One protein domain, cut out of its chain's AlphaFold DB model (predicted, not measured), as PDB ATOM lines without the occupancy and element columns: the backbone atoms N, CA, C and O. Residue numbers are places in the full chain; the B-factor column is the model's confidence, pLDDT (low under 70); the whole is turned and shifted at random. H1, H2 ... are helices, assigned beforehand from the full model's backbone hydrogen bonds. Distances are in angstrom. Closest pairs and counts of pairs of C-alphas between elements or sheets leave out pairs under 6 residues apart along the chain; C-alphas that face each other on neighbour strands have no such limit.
ATOM      1  N   THR A   2     141.379 155.690 185.280       80.06
ATOM      2  CA  THR A   2     141.663 156.145 183.911       80.06
ATOM      3  C   THR A   2     140.366 156.473 183.159       80.06
ATOM      4  O   THR A   2     139.271 156.105 183.588       80.06
ATOM      5  N   MET A   3     140.462 157.183 182.030       78.75
ATOM      6  CA  MET A   3     139.302 157.449 181.166       78.75
ATOM      7  C   MET A   3     138.665 156.141 180.674       78.75
ATOM      8  O   MET A   3     137.444 156.023 180.651       78.75
ATOM      9  N   GLN A   4     139.497 155.152 180.347       78.19
ATOM     10  CA  GLN A   4     139.100 153.820 179.901       78.19
ATOM     11  C   GLN A   4     138.302 153.081 180.977       78.19
ATOM     12  O   GLN A   4     137.249 152.521 180.690       78.19
ATOM     13  N   GLU A   5     138.777 153.111 182.224       82.69
ATOM     14  CA  GLU A   5     138.073 152.509 183.360       82.69
ATOM     15  C   GLU A   5     136.715 153.181 183.582       82.69
ATOM     16  O   GLU A   5     135.709 152.492 183.715       82.69
ATOM     17  N   ARG A   6     136.654 154.518 183.521       86.75
ATOM     18  CA  ARG A   6     135.382 155.257 183.624       86.75
ATOM     19  C   ARG A   6     134.403 154.872 182.527       86.75
ATOM     20  O   ARG A   6     133.228 154.659 182.802       86.75
ATOM     21  N   LEU A   7     134.883 154.810 181.290       85.19
ATOM     22  CA  LEU A   7     134.058 154.482 180.137       85.19
ATOM     23  C   LEU A   7     133.528 153.045 180.229       85.19
ATOM     24  O   LEU A   7     132.346 152.809 179.988       85.19
ATOM     25  N   ARG A   8     134.367 152.102 180.670       85.75
ATOM     26  CA  ARG A   8     133.971 150.710 180.909       85.75
ATOM     27  C   ARG A   8     132.825 150.600 181.919       85.75
ATOM     28  O   ARG A   8     131.870 149.876 181.649       85.75
ATOM     29  N   GLU A   9     132.889 151.333 183.030       88.94
ATOM     30  CA  GLU A   9     131.826 151.336 184.049       88.94
ATOM     31  C   GLU A   9     130.504 151.933 183.541       88.94
ATOM     32  O   GLU A   9     129.433 151.526 183.983       88.94
ATOM     33  N   ILE A  10     130.555 152.860 182.578       88.81
ATOM     34  CA  ILE A  10     129.356 153.448 181.958       88.81
ATOM     35  C   ILE A  10     128.697 152.472 180.971       88.81
ATOM     36  O   ILE A  10     127.471 152.401 180.894       88.81
ATOM     37  N   ILE A  11     129.498 151.731 180.201       86.69
ATOM     38  CA  ILE A  11     129.005 150.879 179.107       86.69
ATOM     39  C   ILE A  11     128.514 149.528 179.616       86.69
ATOM     40  O   ILE A  11     127.429 149.087 179.231       86.69
ATOM     41  N   LYS A  12     129.295 148.880 180.491       85.00
ATOM     42  CA  LYS A  12     129.069 147.500 180.947       85.00
ATOM     43  C   LYS A  12     127.638 147.210 181.440       85.00
ATOM     44  O   LYS A  12     127.168 146.109 181.164       85.00
ATOM     45  N   PRO A  13     126.928 148.123 182.138       88.56
ATOM     46  CA  PRO A  13     125.560 147.861 182.589       88.56
ATOM     47  C   PRO A  13     124.546 147.656 181.457       88.56
ATOM     48  O   PRO A  13     123.570 146.942 181.653       88.56
ATOM     49  N   ASN A  14     124.764 148.282 180.295       87.56
ATOM     50  CA  ASN A  14     123.820 148.264 179.172       87.56
ATOM     51  C   ASN A  14     124.306 147.401 178.002       87.56
ATOM     52  O   ASN A  14     123.494 146.907 177.228       87.56
ATOM     53  N   TYR A  15     125.621 147.222 177.878       86.56
ATOM     54  CA  TYR A  15     126.251 146.467 176.802       86.56
ATOM     55  C   TYR A  15     127.317 145.555 177.413       86.56
ATOM     56  O   TYR A  15     128.416 146.028 177.731       86.56
ATOM     57  N   PRO A  16     126.999 144.265 177.637       83.69
ATOM     58  CA  PRO A  16     127.957 143.305 178.159       83.69
ATOM     59  C   PRO A  16     129.247 143.333 177.341       83.69
ATOM     60  O   PRO A  16     129.230 143.368 176.108       83.69
ATOM     61  N   LEU A  17     130.379 143.356 178.045       80.06
ATOM     62  CA  LEU A  17     131.683 143.333 177.396       80.06
ATOM     63  C   LEU A  17     131.889 141.958 176.764       80.06
ATOM     64  O   LEU A  17     131.769 140.937 177.442       80.06
ATOM     65  N   HIS A  18     132.240 141.946 175.486       74.06
ATOM     66  CA  HIS A  18     132.526 140.738 174.729       74.06
ATOM     67  C   HIS A  18     134.009 140.718 174.375       74.06
ATOM     68  O   HIS A  18     134.592 141.743 174.052       74.06
ATOM     69  N   LEU A  19     134.651 139.553 174.453       63.47
ATOM     70  CA  LEU A  19     136.106 139.454 174.270       63.47
ATOM     71  C   LEU A  19     136.538 139.248 172.813       63.47
ATOM     72  O   LEU A  19     137.735 139.148 172.550       63.47
ATOM     73  N   ARG A  20     135.600 139.122 171.869       66.81
ATOM     74  CA  ARG A  20     135.918 138.807 170.471       66.81
ATOM     75  C   ARG A  20     135.179 139.706 169.487       66.81
ATOM     76  O   ARG A  20     133.989 139.521 169.259       66.81
ATOM     77  N   ALA A  21     135.915 140.629 168.880       67.94
ATOM     78  CA  ALA A  21     135.539 141.237 167.610       67.94
ATOM     79  C   ALA A  21     135.456 140.156 166.505       67.94
ATOM     80  O   ALA A  21     136.079 139.093 166.658       67.94
ATOM     81  N   PRO A  22     134.725 140.398 165.401       70.44
ATOM     82  CA  PRO A  22     134.734 139.503 164.249       70.44
ATOM     83  C   PRO A  22     136.168 139.273 163.752       70.44
ATOM     84  O   PRO A  22     136.993 140.187 163.724       70.44
ATOM     85  N   ASP A  23     136.488 138.040 163.369       75.94
ATOM     86  CA  ASP A  23     137.770 137.744 162.738       75.94
ATOM     87  C   ASP A  23     137.768 138.154 161.255       75.94
ATOM     88  O   ASP A  23     136.783 138.649 160.707       75.94
ATOM     89  N   PHE A  24     138.916 138.000 160.595       79.56
ATOM     90  CA  PHE A  24     139.070 138.383 159.192       79.56
ATOM     91  C   PHE A  24     138.068 137.669 158.263       79.56
ATOM     92  O   PHE A  24     137.552 138.284 157.330       79.56
ATOM     93  N   GLU A  25     137.745 136.403 158.536       82.62
ATOM     94  CA  GLU A  25     136.753 135.651 157.762       82.62
ATOM     95  C   GLU A  25     135.349 136.236 157.942       82.62
ATOM     96  O   GLU A  25     134.674 136.511 156.950       82.62
ATOM     97  N   GLY A  26     134.944 136.541 159.179       80.31
ATOM     98  CA  GLY A  26     133.676 137.221 159.449       80.31
ATOM     99  C   GLY A  26     133.556 138.576 158.742       80.31
ATOM    100  O   GLY A  26     132.495 138.915 158.220       80.31
ATOM    101  N   PHE A  27     134.654 139.333 158.655       79.81
ATOM    102  CA  PHE A  27     134.683 140.608 157.934       79.81
ATOM    103  C   PHE A  27     134.569 140.443 156.414       79.81
ATOM    104  O   PHE A  27     133.760 141.128 155.783       79.81
ATOM    105  N   THR A  28     135.370 139.556 155.823       84.56
ATOM    106  CA  THR A  28     135.393 139.331 154.364       84.56
ATOM    107  C   THR A  28     134.128 138.660 153.841       84.56
ATOM    108  O   THR A  28     133.707 138.949 152.723       84.56
ATOM    109  N   GLY A  29     133.484 137.820 154.654       85.69
ATOM    110  CA  GLY A  29     132.212 137.180 154.324       85.69
ATOM    111  C   GLY A  29     130.980 138.067 154.526       85.69
ATOM    112  O   GLY A  29     129.874 137.652 154.183       85.69
ATOM    113  N   SER A  30     131.134 139.271 155.089       86.56
ATOM    114  CA  SER A  30     130.003 140.168 155.339       86.56
ATOM    115  C   SER A  30     129.504 140.848 154.060       86.56
ATOM    116  O   SER A  30     130.276 141.163 153.153       86.56
ATOM    117  N   LEU A  31     128.208 141.178 154.026       90.50
ATOM    118  CA  LEU A  31     127.605 141.988 152.956       90.50
ATOM    119  C   LEU A  31     128.233 143.392 152.849       90.50
ATOM    120  O   LEU A  31     128.144 144.033 151.806       90.50
ATOM    121  N   TYR A  32     128.907 143.846 153.907       88.38
ATOM    122  CA  TYR A  32     129.547 145.156 153.992       88.38
ATOM    123  C   TYR A  32     131.003 145.159 153.514       88.38
ATOM    124  O   TYR A  32     131.621 146.222 153.472       88.38
ATOM    125  N   HIS A  33     131.580 144.008 153.144       89.75
ATOM    126  CA  HIS A  33     133.010 143.899 152.840       89.75
ATOM    127  C   HIS A  33     133.484 144.896 151.770       89.75
ATOM    128  O   HIS A  33     134.493 145.577 151.965       89.75
ATOM    129  N   GLY A  34     132.745 145.027 150.663       91.56
ATOM    130  CA  GLY A  34     133.110 145.950 149.582       91.56
ATOM    131  C   GLY A  34     133.163 147.407 150.044       91.56
ATOM    132  O   GLY A  34     134.076 148.150 149.684       91.56
ATOM    133  N   GLU A  35     132.229 147.788 150.905       92.69
ATOM    134  CA  GLU A  35     132.117 149.138 151.438       92.69
ATOM    135  C   GLU A  35     133.185 149.429 152.504       92.69
ATOM    136  O   GLU A  35     133.827 150.481 152.485       92.69
ATOM    137  N   ILE A  36     133.484 148.447 153.359       88.81
ATOM    138  CA  ILE A  36     134.607 148.497 154.305       88.81
ATOM    139  C   ILE A  36     135.931 148.701 153.558       88.81
ATOM    140  O   ILE A  36     136.725 149.566 153.933       88.81
ATOM    141  N   ILE A  37     136.169 147.951 152.475       91.38
ATOM    142  CA  ILE A  37     137.372 148.109 151.647       91.38
ATOM    143  C   ILE A  37     137.423 149.495 151.008       91.38
ATOM    144  O   ILE A  37     138.482 150.128 151.029       91.38
ATOM    145  N   ARG A  38     136.307 149.991 150.464       94.19
ATOM    146  CA  ARG A  38     136.246 151.326 149.856       94.19
ATOM    147  C   ARG A  38     136.696 152.402 150.844       94.19
ATOM    148  O   ARG A  38     137.581 153.195 150.520       94.19
ATOM    149  N   ILE A  39     136.144 152.387 152.056       93.25
ATOM    150  CA  ILE A  39     136.490 153.339 153.116       93.25
ATOM    151  C   ILE A  39     137.933 153.156 153.585       93.25
ATOM    152  O   ILE A  39     138.670 154.136 153.683       93.25
ATOM    153  N   TYR A  40     138.386 151.917 153.793       90.88
ATOM    154  CA  TYR A  40     139.775 151.626 154.155       90.88
ATOM    155  C   TYR A  40     140.767 152.236 153.152       90.88
ATOM    156  O   TYR A  40     141.755 152.857 153.548       90.88
ATOM    157  N   ARG A  41     140.491 152.118 151.846       93.19
ATOM    158  CA  ARG A  41     141.315 152.735 150.793       93.19
ATOM    159  C   ARG A  41     141.225 154.260 150.805       93.19
ATOM    160  O   ARG A  41     142.260 154.908 150.661       93.19
ATOM    161  N   ALA A  42     140.037 154.829 151.016       93.06
ATOM    162  CA  ALA A  42     139.842 156.278 151.112       93.06
ATOM    163  C   ALA A  42     140.617 156.902 152.290       93.06
ATOM    164  O   ALA A  42     141.154 158.000 152.172       93.06
ATOM    165  N   LEU A  43     140.766 156.159 153.391       90.19
ATOM    166  CA  LEU A  43     141.598 156.525 154.543       90.19
ATOM    167  C   LEU A  43     143.112 156.367 154.293       90.19
ATOM    168  O   LEU A  43     143.919 156.616 155.185       90.19
ATOM    169  N   GLY A  44     143.524 155.958 153.089       90.88
ATOM    170  CA  GLY A  44     144.926 155.750 152.721       90.88
ATOM    171  C   GLY A  44     145.456 154.349 153.031       90.88
ATOM    172  O   GLY A  44     146.667 154.127 152.962       90.88
ATOM    173  N   GLY A  45     144.578 153.396 153.348       90.62
ATOM    174  CA  GLY A  45     144.915 151.999 153.585       90.62
ATOM    175  C   GLY A  45     145.570 151.328 152.374       90.62
ATOM    176  O   GLY A  45     145.059 151.373 151.251       90.62
ATOM    177  N   ARG A  46     146.722 150.680 152.585       92.00
ATOM    178  CA  ARG A  46     147.531 150.076 151.505       92.00
ATOM    179  C   ARG A  46     147.620 148.558 151.557       92.00
ATOM    180  O   ARG A  46     147.897 147.960 150.524       92.00
ATOM    181  N   LEU A  47     147.344 147.938 152.698       88.38
ATOM    182  CA  LEU A  47     147.488 146.495 152.854       88.38
ATOM    183  C   LEU A  47     146.416 145.747 152.056       88.38
ATOM    184  O   LEU A  47     145.302 146.234 151.872       88.38
ATOM    185  N   GLU A  48     146.772 144.574 151.550       81.75
ATOM    186  CA  GLU A  48     145.817 143.637 150.952       81.75
ATOM    187  C   GLU A  48     144.993 142.954 152.050       81.75
ATOM    188  O   GLU A  48     143.768 142.912 151.982       81.75
ATOM    189  N   ILE A  49     145.672 142.547 153.127       81.50
ATOM    190  CA  ILE A  49     145.069 142.060 154.366       81.50
ATOM    191  C   ILE A  49     145.102 143.206 155.380       81.50
ATOM    192  O   ILE A  49     146.154 143.548 155.926       81.50
ATOM    193  N   TYR A  50     143.955 143.842 155.598       79.69
ATOM    194  CA  TYR A  50     143.808 144.936 156.552       79.69
ATOM    195  C   TYR A  50     143.612 144.398 157.982       79.69
ATOM    196  O   TYR A  50     143.050 143.315 158.168       79.69
ATOM    197  N   PRO A  51     144.089 145.121 159.010       77.31
ATOM    198  CA  PRO A  51     143.924 144.697 160.394       77.31
ATOM    199  C   PRO A  51     142.450 144.785 160.807       77.31
ATOM    200  O   PRO A  51     141.832 145.835 160.675       77.31
ATOM    201  N   THR A  52     141.907 143.685 161.331       74.25
ATOM    202  CA  THR A  52     140.510 143.583 161.797       74.25
ATOM    203  C   THR A  52     140.375 143.461 163.312       74.25
ATOM    204  O   THR A  52     139.269 143.430 163.839       74.25
ATOM    205  N   ARG A  53     141.495 143.358 164.036       69.88
ATOM    206  CA  ARG A  53     141.483 143.143 165.485       69.88
ATOM    207  C   ARG A  53     141.505 144.467 166.236       69.88
ATOM    208  O   ARG A  53     142.467 145.223 166.094       69.88
ATOM    209  N   ALA A  54     140.516 144.646 167.106       66.12
ATOM    210  CA  ALA A  54     140.565 145.609 168.198       66.12
ATOM    211  C   ALA A  54     141.842 145.390 169.037       66.12
ATOM    212  O   ALA A  54     142.249 144.253 169.314       66.12
ATOM    213  N   ARG A  55     142.523 146.477 169.396       67.56
ATOM    214  CA  ARG A  55     143.748 146.472 170.204       67.56
ATOM    215  C   ARG A  55     143.400 146.447 171.692       67.56
ATOM    216  O   ARG A  55     142.283 146.727 172.100       67.56
ATOM    217  N   GLY A  56     144.386 146.155 172.543       66.31
ATOM    218  CA  GLY A  56     144.180 146.034 173.997       66.31
ATOM    219  C   GLY A  56     143.687 147.301 174.720       66.31
ATOM    220  O   GLY A  56     143.338 147.216 175.895       66.31
ATOM    221  N   TYR A  57     143.662 148.453 174.042       69.00
ATOM    222  CA  TYR A  57     143.106 149.711 174.555       69.00
ATOM    223  C   TYR A  57     141.633 149.934 174.181       69.00
ATOM    224  O   TYR A  57     141.007 150.839 174.738       69.00
ATOM    225  N   ASP A  58     141.084 149.103 173.297       76.06
ATOM    226  CA  ASP A  58     139.715 149.208 172.804       76.06
ATOM    227  C   ASP A  58     138.741 148.474 173.734       76.06
ATOM    228  O   ASP A  58     139.116 147.603 174.530       76.06
ATOM    229  N   LEU A  59     137.464 148.848 173.661       80.94
ATOM    230  CA  LEU A  59     136.390 148.202 174.410       80.94
ATOM    231  C   LEU A  59     135.469 147.467 173.443       80.94
ATOM    232  O   LEU A  59     134.750 148.097 172.675       80.94
ATOM    233  N   SER A  60     135.451 146.142 173.531       81.81
ATOM    234  CA  SER A  60     134.532 145.299 172.768       81.81
ATOM    235  C   SER A  60     133.285 144.967 173.588       81.81
ATOM    236  O   SER A  60     133.366 144.591 174.763       81.81
ATOM    237  N   THR A  61     132.118 145.107 172.967       81.50
ATOM    238  CA  THR A  61     130.808 144.718 173.510       81.50
ATOM    239  C   THR A  61     130.174 143.652 172.620       81.50
ATOM    240  O   THR A  61     130.666 143.389 171.526       81.50
ATOM    241  N   GLU A  62     129.080 143.030 173.057       77.69
ATOM    242  CA  GLU A  62     128.361 142.051 172.223       77.69
ATOM    243  C   GLU A  62     127.830 142.632 170.900       77.69
ATOM    244  O   GLU A  62     127.635 141.883 169.948       77.69
ATOM    245  N   GLY A  63     127.601 143.948 170.827       75.81
ATOM    246  CA  GLY A  63     127.028 144.591 169.639       75.81
ATOM    247  C   GLY A  63     128.005 145.432 168.821       75.81
ATOM    248  O   GLY A  63     127.767 145.647 167.636       75.81
ATOM    249  N   PHE A  64     129.064 145.955 169.437       78.31
ATOM    250  CA  PHE A  64     129.978 146.896 168.790       78.31
ATOM    251  C   PHE A  64     131.313 147.031 169.527       78.31
ATOM    252  O   PHE A  64     131.401 146.828 170.742       78.31
ATOM    253  N   ASP A  65     132.329 147.457 168.783       80.19
ATOM    254  CA  ASP A  65     133.637 147.840 169.306       80.19
ATOM    255  C   ASP A  65     133.740 149.363 169.466       80.19
ATOM    256  O   ASP A  65     133.184 150.136 168.682       80.19
ATOM    257  N   ILE A  66     134.473 149.801 170.488       79.50
ATOM    258  CA  ILE A  66     134.804 151.204 170.738       79.50
ATOM    259  C   ILE A  66     136.317 151.353 170.717       79.50
ATOM    260  O   ILE A  66     137.006 150.943 171.655       79.50
ATOM    261  N   GLU A  67     136.812 151.997 169.667       76.75
ATOM    262  CA  GLU A  67     138.216 152.363 169.531       76.75
ATOM    263  C   GLU A  67     138.473 153.746 170.141       76.75
ATOM    264  O   GLU A  67     137.790 154.734 169.836       76.75
ATOM    265  N   LEU A  68     139.466 153.816 171.029       73.69
ATOM    266  CA  LEU A  68     139.896 155.056 171.674       73.69
ATOM    267  C   LEU A  68     141.151 155.580 170.977       73.69
ATOM    268  O   LEU A  68     142.272 155.287 171.380       73.69
ATOM    269  N   ASP A  69     140.932 156.351 169.920       66.88
ATOM    270  CA  ASP A  69     141.994 156.856 169.047       66.88
ATOM    271  C   ASP A  69     142.624 158.175 169.558       66.88
ATOM    272  O   ASP A  69     142.040 158.907 170.367       66.88
TER     273      ASP A  69
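This is residues 2 to 69 of the 121 residues of an uncharacterized protein of bioreactor metagenome (UniProt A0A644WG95). Little regular structure: H3 stands at one end of an elongated model and H1 at the other, with a long loop, residues 12 to 23, running from H1 to the short H2, which is near H3. Residues 43 to 69 run back from H3, and a small antiparallel pairing of residues 59 to 60 with 65 to 66 lies between the two ends. The printed part has 68 residues, with three named helices in the order H1, H2, H3 and no named strand; it is all helix by class, with 24 residues in named elements. It is loose, with a radius of gyration of the C-alphas of 13.8 A, and spans 36 by 22 by 16 A.

H3, residues 33 to 42, is 14.2 A long and ends at C-alpha 42 (139.842, 156.278, 151.112). H2 is residues 24 to 28. H1, residues 3 to 11, is 12.4 A long and begins at C-alpha 3 (139.302, 157.449, 181.166).

H3 and H2 are close but not clearly touching; their closest C-alphas, Phe 27 and His 33, are 6.3 A apart. H1 is apart from both. In H1, H2 and H3 every O i to N i+4 pair is within hydrogen-bond range.

The C-alphas farthest apart, Pro 13 and Arg 46, are 38.1 A apart. The printed part has no cut. The link H1 to H2 is long, H2 to H3 tight. pLDDT is under 70 at residues 19 to 21, 53 to 57 and 69.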